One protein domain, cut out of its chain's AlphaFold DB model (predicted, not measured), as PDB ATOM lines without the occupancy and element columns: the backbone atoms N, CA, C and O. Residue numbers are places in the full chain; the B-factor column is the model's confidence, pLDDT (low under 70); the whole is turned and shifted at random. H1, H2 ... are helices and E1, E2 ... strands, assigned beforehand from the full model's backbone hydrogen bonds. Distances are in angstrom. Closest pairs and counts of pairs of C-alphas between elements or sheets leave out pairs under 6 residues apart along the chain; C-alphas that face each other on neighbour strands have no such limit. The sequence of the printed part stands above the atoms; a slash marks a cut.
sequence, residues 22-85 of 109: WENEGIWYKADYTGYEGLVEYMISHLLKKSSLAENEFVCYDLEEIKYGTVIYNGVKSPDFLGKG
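This is residues 22 to 85 of the 109 residues of an uncharacterized protein of human gut metagenome (UniProt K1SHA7). A strongly twisted sheet of four strands has one helix, H1, packed along one face, while the other face is bare. E4 bends, its first part pairing with E3 in a long hairpin and its last part with E2, and a loop at residues 50 to 55 sticks out past H1. The printed part has 64 residues, with one named helix and four named strands in the order E1, E2, H1, E3, E4; the sheet's order is E1, E2, E4, E3, antiparallel throughout, and the class is mixed. It is only just compact, close to loose, with a radius of gyration of the C-alphas of 12.6 A, and flat, spanning 41 by 30 by 14 A.

E4, residues 71 to 79, is 22.6 A long, bends by 72 degrees at residue 74 and ends at C-alpha 79 (36.781, 33.761, 34.451). E3, residues 62 to 68, is 17.6 A long. E2 is residues 27 to 31, 13.0 A, and E1 is residues 22 to 24, 6.7 A, from C-alpha 22 (30.951, 36.385, 44.215). H1, residues 37 to 48, is 16.5 A long and begins at C-alpha 37 (33.579, 21.537, 46.967).

E3 and E4 form a hairpin, with N 66 and O 73 2.7 A apart, within hydrogen-bond range. E4 is also antiparallel to E2, with N 28 and O 78 at 2.8 A. E1 and E2 form a hairpin, with N 29 and O 22 at 2.8 A. The edge strands E1 and E3 are apart. H1 is on the sheet at a height over the sheet of 9.4 A, over E3 and only just over E4, on which 3 of its C-alphas fall. It runs along the strands, at 22 degrees to E3 on the local plane. The closest C-alphas of H1 and E4 are those of Gly 38 and Gly 75, 4.4 A apart. In H1 every O i to N i+4 pair is within hydrogen-bond range. E2, H1 and E3 form a split strand-helix-strand unit, two strands of one sheet joined through a helix with another strand, E4, between them in the sheet, and its crossover is right-handed.

The C-alphas farthest apart, those of Ser 52 and Thr 70, are 41.8 A apart. The printed part has no cut. The link from H1 to E3, 13 residues, is long, and its residues 50 to 55 stand free. The mean pLDDT of the printed part is 93.6, and no printed residue is under 70.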
ATOM      1  N   TRP A  22      30.913  34.987  44.632       87.00
ATOM      2  CA  TRP A  22      30.951  36.385  44.215       87.00
ATOM      3  C   TRP A  22      31.808  36.560  42.971       87.00
ATOM      4  O   TRP A  22      32.569  35.671  42.602       87.00
ATOM      5  N   GLU A  23      31.655  37.707  42.328       89.81
ATOM      6  CA  GLU A  23      32.440  38.113  41.171       89.81
ATOM      7  C   GLU A  23      33.214  39.377  41.535       89.81
ATOM      8  O   GLU A  23      32.681  40.257  42.217       89.81
ATOM      9  N   ASN A  24      34.480  39.432  41.135       88.44
ATOM     10  CA  ASN A  24      35.342  40.587  41.305       88.44
ATOM     11  C   ASN A  24      36.285  40.702  40.105       88.44
ATOM     12  O   ASN A  24      37.086  39.799  39.869       88.44
ATOM     13  N   GLU A  25      36.225  41.836  39.409       90.94
ATOM     14  CA  GLU A  25      37.111  42.171  38.285       90.94
ATOM     15  C   GLU A  25      37.113  41.106  37.172       90.94
ATOM     16  O   GLU A  25      38.149  40.791  36.588       90.94
ATOM     17  N   GLY A  26      35.941  40.540  36.867       91.88
ATOM     18  CA  GLY A  26      35.779  39.528  35.824       91.88
ATOM     19  C   GLY A  26      36.204  38.123  36.248       91.88
ATOM     20  O   GLY A  26      36.346  37.253  35.391       91.88
ATOM     21  N   ILE A  27      36.408  37.888  37.547       94.81
ATOM     22  CA  ILE A  27      36.700  36.572  38.116       94.81
ATOM     23  C   ILE A  27      35.600  36.200  39.104       94.81
ATOM     24  O   ILE A  27      35.320  36.933  40.052       94.81
ATOM     25  N   TRP A  28      34.997  35.034  38.905       94.50
ATOM     26  CA  TRP A  28      34.126  34.417  39.895       94.50
ATOM     27  C   TRP A  28      34.938  33.631  40.904       94.50
ATOM     28  O   TRP A  28      35.868  32.919  40.542       94.50
ATOM     29  N   TYR A  29      34.511  33.707  42.157       93.94
ATOM     30  CA  TYR A  29      35.043  32.957  43.278       93.94
ATOM     31  C   TYR A  29      33.926  32.149  43.919       93.94
ATOM     32  O   TYR A  29      32.801  32.637  44.079       93.94
ATOM     33  N   LYS A  30      34.250  30.923  44.319       93.81
ATOM     34  CA  LYS A  30      33.400  30.103  45.179       93.81
ATOM     35  C   LYS A  30      34.241  29.567  46.318       93.81
ATOM     36  O   LYS A  30      35.232  28.886  46.073       93.81
ATOM     37  N   ALA A  31      33.838  29.882  47.540       94.00
ATOM     38  CA  ALA A  31      34.476  29.335  48.725       94.00
ATOM     39  C   ALA A  31      33.870  27.972  49.068       94.00
ATOM     40  O   ALA A  31      32.665  27.752  48.905       94.00
ATOM     41  N   ASP A  32      34.704  27.082  49.585       93.75
ATOM     42  CA  ASP A  32      34.262  25.866  50.252       93.75
ATOM     43  C   ASP A  32      33.406  26.232  51.469       93.75
ATOM     44  O   ASP A  32      33.668  27.220  52.166       93.75
ATOM     45  N   TYR A  33      32.365  25.440  51.722       89.75
ATOM     46  CA  TYR A  33      31.490  25.631  52.882       89.75
ATOM     47  C   TYR A  33      31.626  24.477  53.870       89.75
ATOM     48  O   TYR A  33      31.859  24.698  55.057       89.75
ATOM     49  N   THR A  34      31.520  23.248  53.372       89.56
ATOM     50  CA  THR A  34      31.724  22.007  54.131       89.56
ATOM     51  C   THR A  34      33.072  21.345  53.835       89.56
ATOM     52  O   THR A  34      33.490  20.465  54.586       89.56
ATOM     53  N   GLY A  35      33.782  21.821  52.807       90.12
ATOM     54  CA  GLY A  35      35.107  21.372  52.396       90.12
ATOM     55  C   GLY A  35      35.076  20.572  51.095       90.12
ATOM     56  O   GLY A  35      34.138  19.823  50.825       90.12
ATOM     57  N   TYR A  36      36.155  20.691  50.316       93.62
ATOM     58  CA  TYR A  36      36.403  19.953  49.071       93.62
ATOM     59  C   TYR A  36      35.448  20.267  47.914       93.62
ATOM     60  O   TYR A  36      35.634  19.704  46.834       93.62
ATOM     61  N   GLU A  37      34.469  21.165  48.069       95.38
ATOM     62  CA  GLU A  37      33.579  21.537  46.967       95.38
ATOM     63  C   GLU A  37      34.374  22.099  45.782       95.38
ATOM     64  O   GLU A  37      34.186  21.667  44.645       95.38
ATOM     65  N   GLY A  38      35.326  22.992  46.053       96.06
ATOM     66  CA  GLY A  38      36.246  23.538  45.067       96.06
ATOM     67  C   GLY A  38      37.155  22.476  44.453       96.06
ATOM     68  O   GLY A  38      37.350  22.462  43.240       96.06
ATOM     69  N   LEU A  39      37.651  21.519  45.245       97.44
ATOM     70  CA  LEU A  39      38.458  20.415  44.713       97.44
ATOM     71  C   LEU A  39      37.665  19.556  43.720       97.44
ATOM     72  O   LEU A  39      38.185  19.183  42.666       97.44
ATOM     73  N   VAL A  40      36.400  19.269  44.035       97.75
ATOM     74  CA  VAL A  40      35.504  18.533  43.140       97.75
ATOM     75  C   VAL A  40      35.214  19.347  41.878       97.75
ATOM     76  O   VAL A  40      35.326  18.802  40.780       97.75
ATOM     77  N   GLU A  41      34.909  20.646  41.989       97.50
ATOM     78  CA  GLU A  41      34.687  21.507  40.815       97.50
ATOM     79  C   GLU A  41      35.931  21.594  39.911       97.50
ATOM     80  O   GLU A  41      35.820  21.476  38.685       97.50
ATOM     81  N   TYR A  42      37.123  21.723  40.498       98.31
ATOM     82  CA  TYR A  42      38.394  21.678  39.774       98.31
ATOM     83  C   TYR A  42      38.558  20.352  39.023       98.31
ATOM     84  O   TYR A  42      38.775  20.349  37.809       98.31
ATOM     85  N   MET A  43      38.410  19.223  39.726       98.38
ATOM     86  CA  MET A  43      38.615  17.892  39.155       98.38
ATOM     87  C   MET A  43      37.642  17.617  38.005       98.38
ATOM     88  O   MET A  43      38.064  17.179  36.936       98.38
ATOM     89  N   ILE A  44      36.350  17.893  38.205       98.31
ATOM     90  CA  ILE A  44      35.326  17.646  37.187       98.31
ATOM     91  C   ILE A  44      35.532  18.563  35.984       98.31
ATOM     92  O   ILE A  44      35.541  18.074  34.858       98.31
ATOM     93  N   SER A  45      35.766  19.861  36.180       97.88
ATOM     94  CA  SER A  45      35.976  20.772  35.048       97.88
ATOM     95  C   SER A  45      37.220  20.417  34.223       97.88
ATOM     96  O   SER A  45      37.194  20.485  32.995       97.88
ATOM     97  N   HIS A  46      38.289  19.942  34.867       97.94
ATOM     98  CA  HIS A  46      39.483  19.455  34.175       97.94
ATOM     99  C   HIS A  46      39.274  18.110  33.477       97.94
ATOM    100  O   HIS A  46      39.868  17.875  32.422       97.94
ATOM    101  N   LEU A  47      38.411  17.247  34.014       98.12
ATOM    102  CA  LEU A  47      37.981  16.031  33.329       98.12
ATOM    103  C   LEU A  47      37.152  16.363  32.078       98.12
ATOM    104  O   LEU A  47      37.374  15.763  31.029       98.12
ATOM    105  N   LEU A  48      36.254  17.354  32.149       98.12
ATOM    106  CA  LEU A  48      35.440  17.786  31.006       98.12
ATOM    107  C   LEU A  48      36.290  18.318  29.842       98.12
ATOM    108  O   LEU A  48      35.941  18.055  28.693       98.12
ATOM    109  N   LYS A  49      37.461  18.921  30.103       96.94
ATOM    110  CA  LYS A  49      38.450  19.276  29.056       96.94
ATOM    111  C   LYS A  49      38.948  18.079  28.232       96.94
ATOM    112  O   LYS A  49      39.581  18.271  27.199       96.94
ATOM    113  N   LYS A  50      38.753  16.848  28.711       97.31
ATOM    114  CA  LYS A  50      39.127  15.603  28.017       97.31
ATOM    115  C   LYS A  50      37.932  14.902  27.366       97.31
ATOM    116  O   LYS A  50      38.095  13.809  26.831       97.31
ATOM    117  N   SER A  51      36.747  15.501  27.440       97.62
ATOM    118  CA  SER A  51      35.528  14.994  26.810       97.62
ATOM    119  C   SER A  51      35.365  15.533  25.382       97.62
ATOM    120  O   SER A  51      36.244  16.212  24.857       97.62
ATOM    121  N   SER A  52      34.231  15.228  24.750       97.88
ATOM    122  CA  SER A  52      33.835  15.796  23.457       97.88
ATOM    123  C   SER A  52      33.168  17.174  23.559       97.88
ATOM    124  O   SER A  52      32.762  17.702  22.528       97.88
ATOM    125  N   LEU A  53      32.997  17.724  24.767       97.81
ATOM    126  CA  LEU A  53      32.427  19.060  24.959       97.81
ATOM    127  C   LEU A  53      33.391  20.139  24.462       97.81
ATOM    128  O   LEU A  53      34.600  20.066  24.695       97.81
ATOM    129  N   ALA A  54      32.844  21.170  23.827       95.88
ATOM    130  CA  ALA A  54      33.574  22.381  23.501       95.88
ATOM    131  C   ALA A  54      33.860  23.210  24.767       95.88
ATOM    132  O   ALA A  54      33.134  23.155  25.760       95.88
ATOM    133  N   GLU A  55      34.919  24.021  24.729       89.81
ATOM    134  CA  GLU A  55      35.384  24.794  25.892       89.81
ATOM    135  C   GLU A  55      34.346  25.790  26.432       89.81
ATOM    136  O   GLU A  55      34.381  26.131  27.607       89.81
ATOM    137  N   ASN A  56      33.414  26.249  25.595       91.25
ATOM    138  CA  ASN A  56      32.354  27.180  25.982       91.25
ATOM    139  C   ASN A  56      31.090  26.491  26.527       91.25
ATOM    140  O   ASN A  56      30.143  27.183  26.899       91.25
ATOM    141  N   GLU A  57      31.046  25.157  26.559       95.00
ATOM    142  CA  GLU A  57      29.908  24.396  27.096       95.00
ATOM    143  C   GLU A  57      30.005  24.172  28.610       95.00
ATOM    144  O   GLU A  57      29.027  23.782  29.249       95.00
ATOM    145  N   PHE A  58      31.168  24.432  29.209       95.88
ATOM    146  CA  PHE A  58      31.387  24.312  30.645       95.88
ATOM    147  C   PHE A  58      32.322  25.409  31.157       95.88
ATOM    148  O   PHE A  58      33.014  26.081  30.400       95.88
ATOM    149  N   VAL A  59      32.345  25.592  32.477       96.00
ATOM    150  CA  VAL A  59      33.245  26.547  33.131       96.00
ATOM    151  C   VAL A  59      34.441  25.791  33.692       96.00
ATOM    152  O   VAL A  59      34.276  24.827  34.443       96.00
ATOM    153  N   CYS A  60      35.645  26.229  33.329       97.06
ATOM    154  CA  CYS A  60      36.873  25.736  33.934       97.06
ATOM    155  C   CYS A  60      37.132  26.435  35.268       97.06
ATOM    156  O   CYS A  60      37.105  27.664  35.334       97.06
ATOM    157  N   TYR A  61      37.442  25.648  36.295       98.19
ATOM    158  CA  TYR A  61      37.777  26.149  37.620       98.19
ATOM    159  C   TYR A  61      39.222  25.828  37.972       98.19
ATOM    160  O   TYR A  61      39.649  24.692  37.785       98.19
ATOM    161  N   ASP A  62      39.927  26.808  38.533       98.25
ATOM    162  CA  ASP A  62      41.242  26.639  39.151       98.25
ATOM    163  C   ASP A  62      41.115  26.735  40.672       98.25
ATOM    164  O   ASP A  62      40.302  27.511  41.178       98.25
ATOM    165  N   LEU A  63      41.922  25.961  41.401       97.81
ATOM    166  CA  LEU A  63      41.992  26.049  42.861       97.81
ATOM    167  C   LEU A  63      42.507  27.428  43.292       97.81
ATOM    168  O   LEU A  63      43.391  27.997  42.649       97.81
ATOM    169  N   GLU A  64      41.969  27.950  44.390       96.19
ATOM    170  CA  GLU A  64      42.353  29.256  44.923       96.19
ATOM    171  C   GLU A  64      42.284  29.283  46.453       96.19
ATOM    172  O   GLU A  64      41.377  28.706  47.060       96.19
ATOM    173  N   GLU A  65      43.223  30.011  47.060       95.06
ATOM    174  CA  GLU A  65      43.147  30.406  48.463       95.06
ATOM    175  C   GLU A  65      42.591  31.833  48.537       95.06
ATOM    176  O   GLU A  65      43.239  32.830  48.203       95.06
ATOM    177  N   ILE A  66      41.336  31.940  48.953       91.19
ATOM    178  CA  ILE A  66      40.555  33.156  48.840       91.19
ATOM    179  C   ILE A  66      40.567  33.907  50.168       91.19
ATOM    180  O   ILE A  66      39.891  33.545  51.133       91.19
ATOM    181  N   LYS A  67      41.324  35.003  50.219       88.94
ATOM    182  CA  LYS A  67      41.377  35.877  51.393       88.94
ATOM    183  C   LYS A  67      40.193  36.840  51.415       88.94
ATOM    184  O   LYS A  67      40.145  37.762  50.613       88.94
ATOM    185  N   TYR A  68      39.298  36.710  52.384       79.31
ATOM    186  CA  TYR A  68      38.181  37.627  52.585       79.31
ATOM    187  C   TYR A  68      38.247  38.252  53.987       79.31
ATOM    188  O   TYR A  68      38.054  37.587  55.006       79.31
ATOM    189  N   GLY A  69      38.571  39.547  54.048       81.00
ATOM    190  CA  GLY A  69      38.893  40.227  55.304       81.00
ATOM    191  C   GLY A  69      40.087  39.569  56.007       81.00
ATOM    192  O   GLY A  69      41.206  39.554  55.480       81.00
ATOM    193  N   THR A  70      39.845  39.027  57.201       87.31
ATOM    194  CA  THR A  70      40.821  38.258  57.993       87.31
ATOM    195  C   THR A  70      40.723  36.749  57.782       87.31
ATOM    196  O   THR A  70      41.613  36.026  58.225       87.31
ATOM    197  N   VAL A  71      39.668  36.271  57.119       87.62
ATOM    198  CA  VAL A  71      39.420  34.846  56.899       87.62
ATOM    199  C   VAL A  71      40.051  34.417  55.583       87.62
ATOM    200  O   VAL A  71      40.053  35.155  54.597       87.62
ATOM    201  N   ILE A  72      40.600  33.210  55.579       91.06
ATOM    202  CA  ILE A  72      41.127  32.551  54.394       91.06
ATOM    203  C   ILE A  72      40.238  31.343  54.118       91.06
ATOM    204  O   ILE A  72      40.043  30.504  54.996       91.06
ATOM    205  N   TYR A  73      39.687  31.285  52.912       92.25
ATOM    206  CA  TYR A  73      38.865  30.182  52.439       92.25
ATOM    207  C   TYR A  73      39.626  29.386  51.385       92.25
ATOM    208  O   TYR A  73      40.241  29.974  50.502       92.25
ATOM    209  N   ASN A  74      39.520  28.061  51.420       95.50
ATOM    210  CA  ASN A  74      39.804  27.262  50.232       95.50
ATOM    211  C   ASN A  74      38.618  27.356  49.274       95.50
ATOM    212  O   ASN A  74      37.480  27.570  49.702       95.50
ATOM    213  N   GLY A  75      38.876  27.202  47.985       95.94
ATOM    214  CA  GLY A  75      37.816  27.173  46.998       95.94
ATOM    215  C   GLY A  75      38.357  27.161  45.583       95.94
ATOM    216  O   GLY A  75      39.439  26.638  45.308       95.94
ATOM    217  N   VAL A  76      37.582  27.748  44.682       97.62
ATOM    218  CA  VAL A  76      37.924  27.852  43.265       97.62
ATOM    219  C   VAL A  76      37.635  29.228  42.707       97.62
ATOM    220  O   VAL A  76      36.802  29.980  43.225       97.62
ATOM    221  N   LYS A  77      38.293  29.514  41.587       97.44
ATOM    222  CA  LYS A  77      38.012  30.660  40.737       97.44
ATOM    223  C   LYS A  77      37.759  30.252  39.291       97.44
ATOM    224  O   LYS A  77      38.247  29.218  38.839       97.44
ATOM    225  N   SER A  78      37.049  31.098  38.558       97.19
ATOM    226  CA  SER A  78      36.906  31.003  37.104       97.19
ATOM    227  C   SER A  78      36.826  32.396  36.480       97.19
ATOM    228  O   SER A  78      36.384  33.329  37.153       97.19
ATOM    229  N   PRO A  79      37.166  32.565  35.193       95.62
ATOM    230  CA  PRO A  79      36.781  33.761  34.451       95.62
ATOM    231  C   PRO A  79      35.262  33.982  34.471       95.62
ATOM    232  O   PRO A  79      34.486  33.039  34.673       95.62
ATOM    233  N   ASP A  80      34.833  35.223  34.250       93.06
ATOM    234  CA  ASP A  80      33.429  35.531  34.014       93.06
ATOM    235  C   ASP A  80      32.933  34.832  32.750       93.06
ATOM    236  O   ASP A  80      33.512  34.939  31.671       93.06
ATOM    237  N   PHE A  81      31.854  34.079  32.924       91.81
ATOM    238  CA  PHE A  81      31.193  33.309  31.879       91.81
ATOM    239  C   PHE A  81      29.832  33.911  31.512       91.81
ATOM    240  O   PHE A  81      29.138  33.390  30.638       91.81
ATOM    241  N   LEU A  82      29.411  34.991  32.181       88.62
ATOM    242  CA  LEU A  82      28.183  35.692  31.832       88.62
ATOM    243  C   LEU A  82      28.419  36.608  30.630       88.62
ATOM    244  O   LEU A  82      29.293  37.471  30.625       88.62
ATOM    245  N   GLY A  83      27.581  36.459  29.602       84.94
ATOM    246  CA  GLY A  83      27.534  37.410  28.498       84.94
ATOM    247  C   GLY A  83      27.133  38.814  28.969       84.94
ATOM    248  O   GLY A  83      26.456  38.990  29.984       84.94
ATOM    249  N   LYS A  84      27.505  39.847  28.204       87.06
ATOM    250  CA  LYS A  84      27.138  41.235  28.524       87.06
ATOM    251  C   LYS A  84      25.616  41.374  28.672       87.06
ATOM    252  O   LYS A  84      24.864  41.079  27.748       87.06
ATOM    253  N   GLY A  85      25.173  41.856  29.834       87.19
ATOM    254  CA  GLY A  85      23.754  42.034  30.159       87.19
ATOM    255  C   GLY A  85      23.031  40.758  30.605       87.19
ATOM    256  O   GLY A  85      21.838  40.814  30.902       87.19
TER     257      GLY A  85